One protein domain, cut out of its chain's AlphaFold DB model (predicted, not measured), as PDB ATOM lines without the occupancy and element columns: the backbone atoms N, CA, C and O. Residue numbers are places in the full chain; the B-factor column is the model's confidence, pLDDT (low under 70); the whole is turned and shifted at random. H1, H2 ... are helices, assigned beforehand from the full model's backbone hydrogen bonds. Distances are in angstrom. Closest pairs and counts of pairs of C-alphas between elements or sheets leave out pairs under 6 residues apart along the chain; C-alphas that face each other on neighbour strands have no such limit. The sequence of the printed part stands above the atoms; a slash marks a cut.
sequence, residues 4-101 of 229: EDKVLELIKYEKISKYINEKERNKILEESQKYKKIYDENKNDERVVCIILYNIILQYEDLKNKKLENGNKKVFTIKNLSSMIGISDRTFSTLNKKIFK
ATOM      1  N   GLU A   4     151.061 160.709 145.901       88.94
ATOM      2  CA  GLU A   4     150.815 160.380 147.306       88.94
ATOM      3  C   GLU A   4     151.975 160.818 148.190       88.94
ATOM      4  O   GLU A   4     151.744 161.471 149.203       88.94
ATOM      5  N   ASP A   5     153.215 160.550 147.769       87.69
ATOM      6  CA  ASP A   5     154.417 160.981 148.493       87.69
ATOM      7  C   ASP A   5     154.433 162.506 148.650       87.69
ATOM      8  O   ASP A   5     154.655 163.037 149.737       87.69
ATOM      9  N   LYS A   6     154.113 163.228 147.569       88.38
ATOM     10  CA  LYS A   6     154.059 164.694 147.573       88.38
ATOM     11  C   LYS A   6     152.908 165.250 148.409       88.38
ATOM     12  O   LYS A   6     153.072 166.254 149.104       88.38
ATOM     13  N   VAL A   7     151.736 164.622 148.366       89.69
ATOM     14  CA  VAL A   7     150.605 164.994 149.227       89.69
ATOM     15  C   VAL A   7     150.941 164.716 150.692       89.69
ATOM     16  O   VAL A   7     150.643 165.541 151.555       89.69
ATOM     17  N   LEU A   8     151.615 163.602 150.978       90.56
ATOM     18  CA  LEU A   8     152.070 163.241 152.314       90.56
ATOM     19  C   LEU A   8     153.089 164.251 152.857       90.56
ATOM     20  O   LEU A   8     152.964 164.658 154.012       90.56
ATOM     21  N   GLU A   9     154.046 164.699 152.038       89.31
ATOM     22  CA  GLU A   9     154.977 165.785 152.381       89.31
ATOM     23  C   GLU A   9     154.220 167.063 152.778       89.31
ATOM     24  O   GLU A   9     154.488 167.642 153.833       89.31
ATOM     25  N   LEU A  10     153.215 167.469 151.992       88.12
ATOM     26  CA  LEU A  10     152.408 168.655 152.296       88.12
ATOM     27  C   LEU A  10     151.592 168.499 153.583       88.12
ATOM     28  O   LEU A  10     151.532 169.433 154.377       88.12
ATOM     29  N   ILE A  11     150.975 167.339 153.816       88.56
ATOM     30  CA  ILE A  11     150.184 167.072 155.029       88.56
ATOM     31  C   ILE A  11     151.069 167.061 156.278       88.56
ATOM     32  O   ILE A  11     150.623 167.469 157.349       88.56
ATOM     33  N   LYS A  12     152.325 166.621 156.156       87.12
ATOM     34  CA  LYS A  12     153.306 166.639 157.249       87.12
ATOM     35  C   LYS A  12     153.841 168.038 157.560       87.12
ATOM     36  O   LYS A  12     154.505 168.206 158.579       87.12
ATOM     37  N   TYR A  13     153.526 169.041 156.743       86.06
ATOM     38  CA  TYR A  13     153.951 170.411 156.985       86.06
ATOM     39  C   TYR A  13     153.391 170.943 158.310       86.06
ATOM     40  O   TYR A  13     152.184 170.883 158.564       86.06
ATOM     41  N   GLU A  14     154.269 171.512 159.135       80.00
ATOM     42  CA  GLU A  14     154.010 171.886 160.534       80.00
ATOM     43  C   GLU A  14     152.738 172.731 160.723       80.00
ATOM     44  O   GLU A  14     151.988 172.554 161.681       80.00
ATOM     45  N   LYS A  15     152.429 173.610 159.760       79.62
ATOM     46  CA  LYS A  15     151.248 174.484 159.835       79.62
ATOM     47  C   LYS A  15     149.910 173.745 159.737       79.62
ATOM     48  O   LYS A  15     148.906 174.300 160.185       79.62
ATOM     49  N   ILE A  16     149.862 172.559 159.123       85.81
ATOM     50  CA  ILE A  16     148.607 171.820 158.901       85.81
ATOM     51  C   ILE A  16     148.583 170.414 159.505       85.81
ATOM     52  O   ILE A  16     147.492 169.896 159.740       85.81
ATOM     53  N   SER A  17     149.741 169.824 159.812       85.81
ATOM     54  CA  SER A  17     149.855 168.441 160.292       85.81
ATOM     55  C   SER A  17     149.048 168.172 161.562       85.81
ATOM     56  O   SER A  17     148.350 167.165 161.642       85.81
ATOM     57  N   LYS A  18     149.045 169.115 162.511       88.12
ATOM     58  CA  LYS A  18     148.280 169.016 163.766       88.12
ATOM     59  C   LYS A  18     146.757 169.030 163.595       88.12
ATOM     60  O   LYS A  18     146.031 168.688 164.520       88.12
ATOM     61  N   TYR A  19     146.262 169.418 162.419       87.94
ATOM     62  CA  TYR A  19     144.831 169.491 162.121       87.94
ATOM     63  C   TYR A  19     144.315 168.288 161.326       87.94
ATOM     64  O   TYR A  19     143.117 168.233 161.050       87.94
ATOM     65  N   ILE A  20     145.176 167.336 160.954       88.88
ATOM     66  CA  ILE A  20     144.809 166.154 160.166       88.88
ATOM     67  C   ILE A  20     145.121 164.906 160.993       88.88
ATOM     68  O   ILE A  20     146.286 164.596 161.235       88.88
ATOM     69  N   ASN A  21     144.082 164.181 161.414       89.56
ATOM     70  CA  ASN A  21     144.264 162.899 162.097       89.56
ATOM     71  C   ASN A  21     144.621 161.781 161.100       89.56
ATOM     72  O   ASN A  21     144.555 161.956 159.884       89.56
ATOM     73  N   GLU A  22     145.012 160.616 161.608       89.19
ATOM     74  CA  GLU A  22     145.465 159.495 160.778       89.19
ATOM     75  C   GLU A  22     144.388 158.995 159.799       89.19
ATOM     76  O   GLU A  22     144.661 158.788 158.618       89.19
ATOM     77  N   LYS A  23     143.131 158.906 160.247       90.06
ATOM     78  CA  LYS A  23     142.004 158.491 159.400       90.06
ATOM     79  C   LYS A  23     141.745 159.480 158.260       90.06
ATOM     80  O   LYS A  23     141.475 159.074 157.134       90.06
ATOM     81  N   GLU A  24     141.813 160.779 158.538       90.81
ATOM     82  CA  GLU A  24     141.689 161.846 157.541       90.81
ATOM     83  C   GLU A  24     142.867 161.843 156.570       90.81
ATOM     84  O   GLU A  24     142.667 162.015 155.371       90.81
ATOM     85  N   ARG A  25     144.086 161.610 157.070       91.25
ATOM     86  CA  ARG A  25     145.288 161.489 156.243       91.25
ATOM     87  C   ARG A  25     145.133 160.367 155.221       91.25
ATOM     88  O   ARG A  25     145.338 160.623 154.041       91.25
ATOM     89  N   ASN A  26     144.717 159.178 155.656       89.88
ATOM     90  CA  ASN A  26     144.533 158.034 154.760       89.88
ATOM     91  C   ASN A  26     143.477 158.332 153.687       89.88
ATOM     92  O   ASN A  26     143.740 158.123 152.508       89.88
ATOM     93  N   LYS A  27     142.351 158.956 154.063       90.56
ATOM     94  CA  LYS A  27     141.334 159.408 153.096       90.56
ATOM     95  C   LYS A  27     141.888 160.397 152.067       90.56
ATOM     96  O   LYS A  27     141.583 160.288 150.886       90.56
ATOM     97  N   ILE A  28     142.684 161.379 152.498       91.75
ATOM     98  CA  ILE A  28     143.273 162.361 151.578       91.75
ATOM     99  C   ILE A  28     144.240 161.676 150.602       91.75
ATOM    100  O   ILE A  28     144.250 162.026 149.421       91.75
ATOM    101  N   LEU A  29     145.038 160.711 151.073       92.12
ATOM    102  CA  LEU A  29     145.959 159.950 150.226       92.12
ATOM    103  C   LEU A  29     145.203 159.091 149.204       92.12
ATOM    104  O   LEU A  29     145.505 159.181 148.015       92.12
ATOM    105  N   GLU A  30     144.171 158.359 149.628       91.19
ATOM    106  CA  GLU A  30     143.301 157.583 148.733       91.19
ATOM    107  C   GLU A  30     142.646 158.469 147.662       91.19
ATOM    108  O   GLU A  30     142.694 158.162 146.472       91.19
ATOM    109  N   GLU A  31     142.088 159.623 148.040       91.31
ATOM    110  CA  GLU A  31     141.506 160.550 147.062       91.31
ATOM    111  C   GLU A  31     142.549 161.162 146.125       91.31
ATOM    112  O   GLU A  31     142.240 161.456 144.968       91.31
ATOM    113  N   SER A  32     143.790 161.348 146.586       91.38
ATOM    114  CA  SER A  32     144.853 161.913 145.754       91.38
ATOM    115  C   SER A  32     145.157 161.049 144.532       91.38
ATOM    116  O   SER A  32     145.412 161.593 143.455       91.38
ATOM    117  N   GLN A  33     145.002 159.726 144.636       90.69
ATOM    118  CA  GLN A  33     145.192 158.795 143.520       90.69
ATOM    119  C   GLN A  33     144.306 159.130 142.318       90.69
ATOM    120  O   GLN A  33     144.749 159.037 141.170       90.69
ATOM    121  N   LYS A  34     143.081 159.615 142.561       89.81
ATOM    122  CA  LYS A  34     142.138 160.007 141.499       89.81
ATOM    123  C   LYS A  34     142.640 161.191 140.665       89.81
ATOM    124  O   LYS A  34     142.180 161.391 139.544       89.81
ATOM    125  N   TYR A  35     143.608 161.951 141.177       89.56
ATOM    126  CA  TYR A  35     144.207 163.109 140.511       89.56
ATOM    127  C   TYR A  35     145.572 162.819 139.874       89.56
ATOM    128  O   TYR A  35     146.194 163.743 139.347       89.56
ATOM    129  N   LYS A  36     146.028 161.557 139.855       88.06
ATOM    130  CA  LYS A  36     147.322 161.161 139.273       88.06
ATOM    131  C   LYS A  36     147.505 161.667 137.840       88.06
ATOM    132  O   LYS A  36     148.499 162.318 137.547       88.06
ATOM    133  N   LYS A  37     146.494 161.490 136.981       86.75
ATOM    134  CA  LYS A  37     146.524 161.976 135.591       86.75
ATOM    135  C   LYS A  37     146.753 163.491 135.499       86.75
ATOM    136  O   LYS A  37     147.541 163.942 134.678       86.75
ATOM    137  N   ILE A  38     146.099 164.271 136.362       86.44
ATOM    138  CA  ILE A  38     146.263 165.732 136.409       86.44
ATOM    139  C   ILE A  38     147.683 166.104 136.854       86.44
ATOM    140  O   ILE A  38     148.275 167.034 136.311       86.44
ATOM    141  N   TYR A  39     148.234 165.396 137.835       87.38
ATOM    142  CA  TYR A  39     149.598 165.622 138.309       87.38
ATOM    143  C   TYR A  39     150.649 165.298 137.234       87.38
ATOM    144  O   TYR A  39     151.514 166.137 136.965       87.38
ATOM    145  N   ASP A  40     150.500 164.163 136.546       86.44
ATOM    146  CA  ASP A  40     151.397 163.737 135.465       86.44
ATOM    147  C   ASP A  40     151.345 164.718 134.271       86.44
ATOM    148  O   ASP A  40     152.383 165.162 133.774       86.44
ATOM    149  N   GLU A  41     150.144 165.153 133.858       87.38
ATOM    150  CA  GLU A  41     149.943 166.143 132.779       87.38
ATOM    151  C   GLU A  41     150.587 167.507 133.083       87.38
ATOM    152  O   GLU A  41     150.957 168.244 132.166       87.38
ATOM    153  N   ASN A  42     150.758 167.849 134.363       85.56
ATOM    154  CA  ASN A  42     151.392 169.094 134.794       85.56
ATOM    155  C   ASN A  42     152.854 168.901 135.230       85.56
ATOM    156  O   ASN A  42     153.367 169.677 136.038       85.56
ATOM    157  N   LYS A  43     153.542 167.895 134.672       84.81
ATOM    158  CA  LYS A  43     154.984 167.659 134.863       84.81
ATOM    159  C   LYS A  43     155.403 167.552 136.333       84.81
ATOM    160  O   LYS A  43     156.501 167.977 136.683       84.81
ATOM    161  N   ASN A  44     154.550 166.988 137.188       78.94
ATOM    162  CA  ASN A  44     154.853 166.780 138.605       78.94
ATOM    163  C   ASN A  44     155.128 168.079 139.403       78.94
ATOM    164  O   ASN A  44     155.900 168.066 140.362       78.94
ATOM    165  N   ASP A  45     154.520 169.210 139.020       83.94
ATOM    166  CA  ASP A  45     154.692 170.502 139.710       83.94
ATOM    167  C   ASP A  45     154.119 170.462 141.145       83.94
ATOM    168  O   ASP A  45     152.932 170.205 141.361       83.94
ATOM    169  N   GLU A  46     154.943 170.784 142.149       82.38
ATOM    170  CA  GLU A  46     154.551 170.841 143.569       82.38
ATOM    171  C   GLU A  46     153.370 171.786 143.832       82.38
ATOM    172  O   GLU A  46     152.535 171.551 144.712       82.38
ATOM    173  N   ARG A  47     153.234 172.847 143.029       88.56
ATOM    174  CA  ARG A  47     152.116 173.793 143.125       88.56
ATOM    175  C   ARG A  47     150.794 173.119 142.782       88.56
ATOM    176  O   ARG A  47     149.770 173.439 143.387       88.56
ATOM    177  N   VAL A  48     150.807 172.178 141.839       87.88
ATOM    178  CA  VAL A  48     149.628 171.398 141.434       87.88
ATOM    179  C   VAL A  48     149.201 170.480 142.569       87.88
ATOM    180  O   VAL A  48     148.010 170.397 142.854       87.88
ATOM    181  N   VAL A  49     150.153 169.876 143.283       90.50
ATOM    182  CA  VAL A  49     149.879 169.017 144.447       90.50
ATOM    183  C   VAL A  49     149.123 169.790 145.528       90.50
ATOM    184  O   VAL A  49     148.105 169.324 146.035       90.50
ATOM    185  N   CYS A  50     149.549 171.018 145.832       90.75
ATOM    186  CA  CYS A  50     148.868 171.865 146.813       90.75
ATOM    187  C   CYS A  50     147.440 172.249 146.375       90.75
ATOM    188  O   CYS A  50     146.519 172.347 147.191       90.75
ATOM    189  N   ILE A  51     147.224 172.425 145.070       91.50
ATOM    190  CA  ILE A  51     145.902 172.699 144.497       91.50
ATOM    191  C   ILE A  51     145.014 171.450 144.534       91.50
ATOM    192  O   ILE A  51     143.818 171.561 144.816       91.50
ATOM    193  N   ILE A  52     145.576 170.272 144.279       91.56
ATOM    194  CA  ILE A  52     144.879 168.990 144.413       91.56
ATOM    195  C   ILE A  52     144.449 168.793 145.867       91.56
ATOM    196  O   ILE A  52     143.259 168.615 146.120       91.56
ATOM    197  N   LEU A  53     145.371 168.964 146.819       92.94
ATOM    198  CA  LEU A  53     145.085 168.909 148.254       92.94
ATOM    199  C   LEU A  53     143.933 169.851 148.635       92.94
ATOM    200  O   LEU A  53     142.993 169.442 149.313       92.94
ATOM    201  N   TYR A  54     143.954 171.096 148.148       93.00
ATOM    202  CA  TYR A  54     142.864 172.044 148.375       93.00
ATOM    203  C   TYR A  54     141.509 171.534 147.865       93.00
ATOM    204  O   TYR A  54     140.508 171.658 148.570       93.00
ATOM    205  N   ASN A  55     141.450 170.969 146.656       90.62
ATOM    206  CA  ASN A  55     140.189 170.469 146.101       90.62
ATOM    207  C   ASN A  55     139.697 169.206 146.816       90.62
ATOM    208  O   ASN A  55     138.490 169.095 147.014       90.62
ATOM    209  N   ILE A  56     140.595 168.325 147.268       91.31
ATOM    210  CA  ILE A  56     140.241 167.176 148.118       91.31
ATOM    211  C   ILE A  56     139.621 167.672 149.427       91.31
ATOM    212  O   ILE A  56     138.517 167.273 149.783       91.31
ATOM    213  N   ILE A  57     140.263 168.623 150.113       91.06
ATOM    214  CA  ILE A  57     139.740 169.178 151.372       91.06
ATOM    215  C   ILE A  57     138.344 169.786 151.192       91.06
ATOM    216  O   ILE A  57     137.494 169.656 152.070       91.06
ATOM    217  N   LEU A  58     138.074 170.439 150.057       87.44
ATOM    218  CA  LEU A  58     136.758 171.022 149.786       87.44
ATOM    219  C   LEU A  58     135.629 169.989 149.649       87.44
ATOM    220  O   LEU A  58     134.471 170.389 149.798       87.44
ATOM    221  N   GLN A  59     135.941 168.722 149.363       87.25
ATOM    222  CA  GLN A  59     134.961 167.636 149.254       87.25
ATOM    223  C   GLN A  59     134.507 167.110 150.624       87.25
ATOM    224  O   GLN A  59     133.423 166.545 150.721       87.25
ATOM    225  N   TYR A  60     135.289 167.338 151.684       87.00
ATOM    226  CA  TYR A  60     134.998 166.852 153.032       87.00
ATOM    227  C   TYR A  60     134.610 168.003 153.960       87.00
ATOM    228  O   TYR A  60     135.439 168.859 154.279       87.00
ATOM    229  N   GLU A  61     133.357 168.030 154.426       83.62
ATOM    230  CA  GLU A  61     132.859 169.119 155.281       83.62
ATOM    231  C   GLU A  61     133.660 169.281 156.574       83.62
ATOM    232  O   GLU A  61     134.004 170.413 156.930       83.62
ATOM    233  N   ASP A  62     134.023 168.171 157.218       85.69
ATOM    234  CA  ASP A  62     134.806 168.167 158.456       85.69
ATOM    235  C   ASP A  62     136.144 168.884 158.264       85.69
ATOM    236  O   ASP A  62     136.470 169.820 158.997       85.69
ATOM    237  N   LEU A  63     136.887 168.521 157.211       86.94
ATOM    238  CA  LEU A  63     138.165 169.146 156.869       86.94
ATOM    239  C   LEU A  63     137.975 170.617 156.487       86.94
ATOM    240  O   LEU A  63     138.642 171.499 157.029       86.94
ATOM    241  N   LYS A  64     137.014 170.913 155.611       87.38
ATOM    242  CA  LYS A  64     136.698 172.271 155.143       87.38
ATOM    243  C   LYS A  64     136.308 173.227 156.275       87.38
ATOM    244  O   LYS A  64     136.444 174.448 156.116       87.38
ATOM    245  N   ASN A  65     135.774 172.716 157.381       87.31
ATOM    246  CA  ASN A  65     135.298 173.514 158.509       87.31
ATOM    247  C   ASN A  65     136.254 173.533 159.709       87.31
ATOM    248  O   ASN A  65     135.992 174.295 160.643       87.31
ATOM    249  N   LYS A  66     137.388 172.814 159.669       88.31
ATOM    250  CA  LYS A  66     138.395 172.876 160.742       88.31
ATOM    251  C   LYS A  66     138.899 174.294 160.972       88.31
ATOM    252  O   LYS A  66     139.215 175.021 160.024       88.31
ATOM    253  N   LYS A  67     138.999 174.669 162.246       88.88
ATOM    254  CA  LYS A  67     139.425 175.991 162.715       88.88
ATOM    255  C   LYS A  67     140.799 175.930 163.379       88.88
ATOM    256  O   LYS A  67     141.196 174.892 163.899       88.88
ATOM    257  N   LEU A  68     141.514 177.050 163.330       84.50
ATOM    258  CA  LEU A  68     142.754 177.239 164.085       84.50
ATOM    259  C   LEU A  68     142.455 177.266 165.594       84.50
ATOM    260  O   LEU A  68     141.386 177.720 165.994       84.50
ATOM    261  N   GLU A  69     143.421 176.853 166.416       76.62
ATOM    262  CA  GLU A  69     143.290 176.770 167.888       76.62
ATOM    263  C   GLU A  69     142.859 178.106 168.514       76.62
ATOM    264  O   GLU A  69     142.051 178.132 169.436       76.62
ATOM    265  N   ASN A  70     143.316 179.225 167.938       71.06
ATOM    266  CA  ASN A  70     143.108 180.568 168.479       71.06
ATOM    267  C   ASN A  70     142.060 181.398 167.713       71.06
ATOM    268  O   ASN A  70     142.110 182.629 167.750       71.06
ATOM    269  N   GLY A  71     141.116 180.793 166.975       64.06
ATOM    270  CA  GLY A  71     140.001 181.607 166.479       64.06
ATOM    271  C   GLY A  71     139.038 181.019 165.457       64.06
ATOM    272  O   GLY A  71     139.113 179.880 165.021       64.06
ATOM    273  N   ASN A  72     138.136 181.889 164.995       76.50
ATOM    274  CA  ASN A  72     137.082 181.592 164.018       76.50
ATOM    275  C   ASN A  72     137.573 181.359 162.574       76.50
ATOM    276  O   ASN A  72     136.757 181.225 161.661       76.50
ATOM    277  N   LYS A  73     138.889 181.335 162.340       83.62
ATOM    278  CA  LYS A  73     139.475 181.211 161.000       83.62
ATOM    279  C   LYS A  73     139.703 179.746 160.643       83.62
ATOM    280  O   LYS A  73     140.225 178.979 161.445       83.62
ATOM    281  N   LYS A  74     139.344 179.388 159.410       88.38
ATOM    282  CA  LYS A  74     139.535 178.042 158.863       88.38
ATOM    283  C   LYS A  74     141.015 177.729 158.639       88.38
ATOM    284  O   LYS A  74     141.769 178.604 158.212       88.38
ATOM    285  N   VAL A  75     141.400 176.477 158.876       87.81
ATOM    286  CA  VAL A  75     142.767 175.969 158.668       87.81
ATOM    287  C   VAL A  75     143.094 175.938 157.175       87.81
ATOM    288  O   VAL A  75     144.066 176.545 156.727       87.81
ATOM    289  N   PHE A  76     142.242 175.300 156.376       88.81
ATOM    290  CA  PHE A  76     142.502 175.051 154.959       88.81
ATOM    291  C   PHE A  76     141.906 176.145 154.074       88.81
ATOM    292  O   PHE A  76     140.867 175.991 153.432       88.81
ATOM    293  N   THR A  77     142.568 177.297 154.067       88.81
ATOM    294  CA  THR A  77     142.224 178.421 153.188       88.81
ATOM    295  C   THR A  77     143.242 178.561 152.063       88.81
ATOM    296  O   THR A  77     144.392 178.153 152.210       88.81
ATOM    297  N   ILE A  78     142.840 179.205 150.959       90.19
ATOM    298  CA  ILE A  78     143.759 179.569 149.863       90.19
ATOM    299  C   ILE A  78     144.960 180.343 150.412       90.19
ATOM    300  O   ILE A  78     146.087 180.066 150.022       90.19
ATOM    301  N   LYS A  79     144.730 181.262 151.354       88.81
ATOM    302  CA  LYS A  79     145.791 182.044 151.990       88.81
ATOM    303  C   LYS A  79     146.827 181.159 152.686       88.81
ATOM    304  O   LYS A  79     148.024 181.330 152.487       88.81
ATOM    305  N   ASN A  80     146.371 180.191 153.478       87.56
ATOM    306  CA  ASN A  80     147.279 179.321 154.222       87.56
ATOM    307  C   ASN A  80     148.027 178.363 153.286       87.56
ATOM    308  O   ASN A  80     149.248 178.275 153.369       87.56
ATOM    309  N   LEU A  81     147.326 177.719 152.350       89.69
ATOM    310  CA  LEU A  81     147.928 176.759 151.420       89.69
ATOM    311  C   LEU A  81     148.871 177.426 150.407       89.69
ATOM    312  O   LEU A  81     149.963 176.929 150.166       89.69
ATOM    313  N   SER A  82     148.510 178.591 149.865       89.50
ATOM    314  CA  SER A  82     149.386 179.333 148.944       89.50
ATOM    315  C   SER A  82     150.686 179.790 149.610       89.50
ATOM    316  O   SER A  82     151.739 179.744 148.974       89.50
ATOM    317  N   SER A  83     150.639 180.124 150.906       88.31
ATOM    318  CA  SER A  83     151.836 180.460 151.682       88.31
ATOM    319  C   SER A  83     152.801 179.283 151.858       88.31
ATOM    320  O   SER A  83     153.997 179.513 151.986       88.31
ATOM    321  N   MET A  84     152.310 178.034 151.836       86.50
ATOM    322  CA  MET A  84     153.156 176.834 151.957       86.50
ATOM    323  C   MET A  84     154.020 176.610 150.716       86.50
ATOM    324  O   MET A  84     155.127 176.103 150.826       86.50
ATOM    325  N   ILE A  85     153.525 177.021 149.548       87.50
ATOM    326  CA  ILE A  85     154.212 176.882 148.255       87.50
ATOM    327  C   ILE A  85     154.778 178.215 147.735       87.50
ATOM    328  O   ILE A  85     155.148 178.319 146.565       87.50
ATOM    329  N   GLY A  86     154.808 179.255 148.576       86.81
ATOM    330  CA  GLY A  86     155.427 180.545 148.256       86.81
ATOM    331  C   GLY A  86     154.763 181.326 147.117       86.81
ATOM    332  O   GLY A  86     155.441 182.083 146.425       86.81
ATOM    333  N   ILE A  87     153.453 181.161 146.889       89.69
ATOM    334  CA  ILE A  87     152.726 181.907 145.846       89.69
ATOM    335  C   ILE A  87     151.647 182.814 146.434       89.69
ATOM    336  O   ILE A  87     151.154 182.599 147.535       89.69
ATOM    337  N   SER A  88     151.226 183.819 145.662       91.19
ATOM    338  CA  SER A  88     150.093 184.668 146.046       91.19
ATOM    339  C   SER A  88     148.746 183.939 145.930       91.19
ATOM    340  O   SER A  88     148.553 183.110 145.033       91.19
ATOM    341  N   ASP A  89     147.757 184.347 146.733       90.06
ATOM    342  CA  ASP A  89     146.359 183.887 146.644       90.06
ATOM    343  C   ASP A  89     145.786 184.000 145.217       90.06
ATOM    344  O   ASP A  89     144.999 183.157 144.762       90.06
ATOM    345  N   ARG A  90     146.183 185.052 144.482       89.00
ATOM    346  CA  ARG A  90     145.747 185.308 143.102       89.00
ATOM    347  C   ARG A  90     146.344 184.289 142.134       89.00
ATOM    348  O   ARG A  90     145.625 183.790 141.262       89.00
ATOM    349  N   THR A  91     147.625 183.966 142.299       89.69
ATOM    350  CA  THR A  91     148.315 182.938 141.513       89.69
ATOM    351  C   THR A  91     147.700 181.571 141.792       89.69
ATOM    352  O   THR A  91     147.307 180.884 140.851       89.69
ATOM    353  N   PHE A  92     147.484 181.236 143.069       92.38
ATOM    354  CA  PHE A  92     146.830 179.994 143.490       92.38
ATOM    355  C   PHE A  92     145.444 179.837 142.854       92.38
ATOM    356  O   PHE A  92     145.132 178.824 142.231       92.38
ATOM    357  N   SER A  93     144.618 180.883 142.936       88.62
ATOM    358  CA  SER A  93     143.263 180.883 142.371       88.62
ATOM    359  C   SER A  93     143.253 180.739 140.847       88.62
ATOM    360  O   SER A  93     142.338 180.135 140.286       88.62
ATOM    361  N   THR A  94     144.242 181.321 140.167       88.38
ATOM    362  CA  THR A  94     144.391 181.223 138.709       88.38
ATOM    363  C   THR A  94     144.799 179.814 138.296       88.38
ATOM    364  O   THR A  94     144.183 179.251 137.395       88.38
ATOM    365  N   LEU A  95     145.785 179.230 138.980       89.00
ATOM    366  CA  LEU A  95     146.231 177.861 138.732       89.00
ATOM    367  C   LEU A  95     145.105 176.855 138.994       89.00
ATOM    368  O   LEU A  95     144.834 176.023 138.136       89.00
ATOM    369  N   ASN A  96     144.367 176.998 140.101       89.94
ATOM    370  CA  ASN A  96     143.239 176.120 140.419       89.94
ATOM    371  C   ASN A  96     142.185 176.087 139.299       89.94
ATOM    372  O   ASN A  96     141.718 175.023 138.902       89.94
ATOM    373  N   LYS A  97     141.846 177.252 138.731       88.38
ATOM    374  CA  LYS A  97     140.904 177.332 137.601       88.38
ATOM    375  C   LYS A  97     141.432 176.651 136.342       88.38
ATOM    376  O   LYS A  97     140.650 175.991 135.665       88.38
ATOM    377  N   LYS A  98     142.722 176.836 136.035       86.56
ATOM    378  CA  LYS A  98     143.374 176.235 134.864       86.56
ATOM    379  C   LYS A  98     143.408 174.709 134.968       86.56
ATOM    380  O   LYS A  98     142.999 174.040 134.029       86.56
ATOM    381  N   ILE A  99     143.843 174.187 136.115       85.69
ATOM    382  CA  ILE A  99     144.051 172.750 136.342       85.69
ATOM    383  C   ILE A  99     142.720 171.996 136.352       85.69
ATOM    384  O   ILE A  99     142.553 171.012 135.645       85.69
ATOM    385  N   PHE A 100     141.736 172.487 137.105       82.50
ATOM    386  CA  PHE A 100     140.467 171.777 137.284       82.50
ATOM    387  C   PHE A 100     139.427 172.110 136.216       82.50
ATOM    388  O   PHE A 100     138.254 171.807 136.425       82.50
ATOM    389  N   LYS A 101     139.836 172.786 135.123       69.00
ATOM    390  CA  LYS A 101     138.958 173.328 134.070       69.00
ATOM    391  C   LYS A 101     137.616 173.761 134.651       69.00
ATOM    392  O   LYS A 101     136.555 173.380 134.160       69.00
TER     393      LYS A 101
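AT A GLANCE: This is residues 4 to 101 of the 229 residues of an uncharacterized protein of Clostridium cochlearium (UniProt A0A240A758). Look first for H5, a helix that runs through the core, with H1 and H3 packed on one side of it and H7 and H8 on the opposite side, most of them crossing it steeply. H4 lies toward one end of the longest axis, and the loop of residues 66 to 77, which follows the short helix H6, reaches the other. The printed part has 98 residues with eight named helices, H1 to H8 in order along the chain, and no named strand; its class is all helix. It is compact, with a radius of gyration of the C-alphas of 12.7 A and spans of 38 by 29 by 22 A.

IN THESE COORDINATES: Find C-alpha 4 at (150.815, 160.380, 147.306); from there H1 runs to residue 11, 10.2 A on. H2 is residues 14 to 17, and H3, residues 22 to 33, is 17.3 A long. H4 is residues 36 to 41. At C-alpha 46, (154.551, 170.841, 143.569), begins H5, which runs 20.6 A to residue 59. Next come H6, residues 61 to 65, and H7, residues 78 to 84. H8, residues 89 to 99, is 15.3 A long and ends at C-alpha 99, (144.051, 172.750, 136.342).

HOW THE PARTS SIT: Begin at H5, the hub, which touches five other helices. H1 touches it about perpendicular, at 76 degrees, with the C-alphas of Val 7 and Val 49 closest at 6.3 A. H3 touches residues 52 to 57 of H5 with its residues 28 to 32 alone, closest at the C-alphas of Ile 28 and Ile 56, 6.7 A, at a steep tilt of 65 degrees, opposite ways. H1 and H3 touch too, closest at the C-alphas of Glu 4 and Leu 29, 5.7 A. H7 touches residues 50 to 54 of H5, with the C-alphas of Cys 50 and Leu 81 closest at 6.8 A, at a tilt of 38 degrees that is only just steep. H8 touches residues 48 to 51 of H5 about perpendicular, at 83 degrees; the closest C-alphas, Ile 51 and Asn 96, are 6.0 A apart. H7 and H8 touch at 85 degrees, closest at the C-alphas of Lys 79 and Asp 89, 5.7 A. H6 and H5 only just touch, only at the corner, with 3 pairs of C-alphas within 8 A; those of Leu 58 and Lys 64 are closest, 5.5 A. H4 is close to H5 but not clearly touching, with the C-alphas of Tyr 39 and Val 48 closest at 6.6 A. H2 and H7 are near each other, with 7 pairs of C-alphas within 10 A. In H1 and H3 to H8 every O i to N i+4 pair is within hydrogen-bond range; H2 is too short for one.

THE WHOLE: The two C-alphas farthest apart, Glu 41 and Asn 70, are 39.1 A apart. The printed part has no cut; the link from H6 to H7, 12 residues, is long, and the other links are tight. The mean pLDDT of the printed part is 87.4, and residues 71 and 101 are under 70.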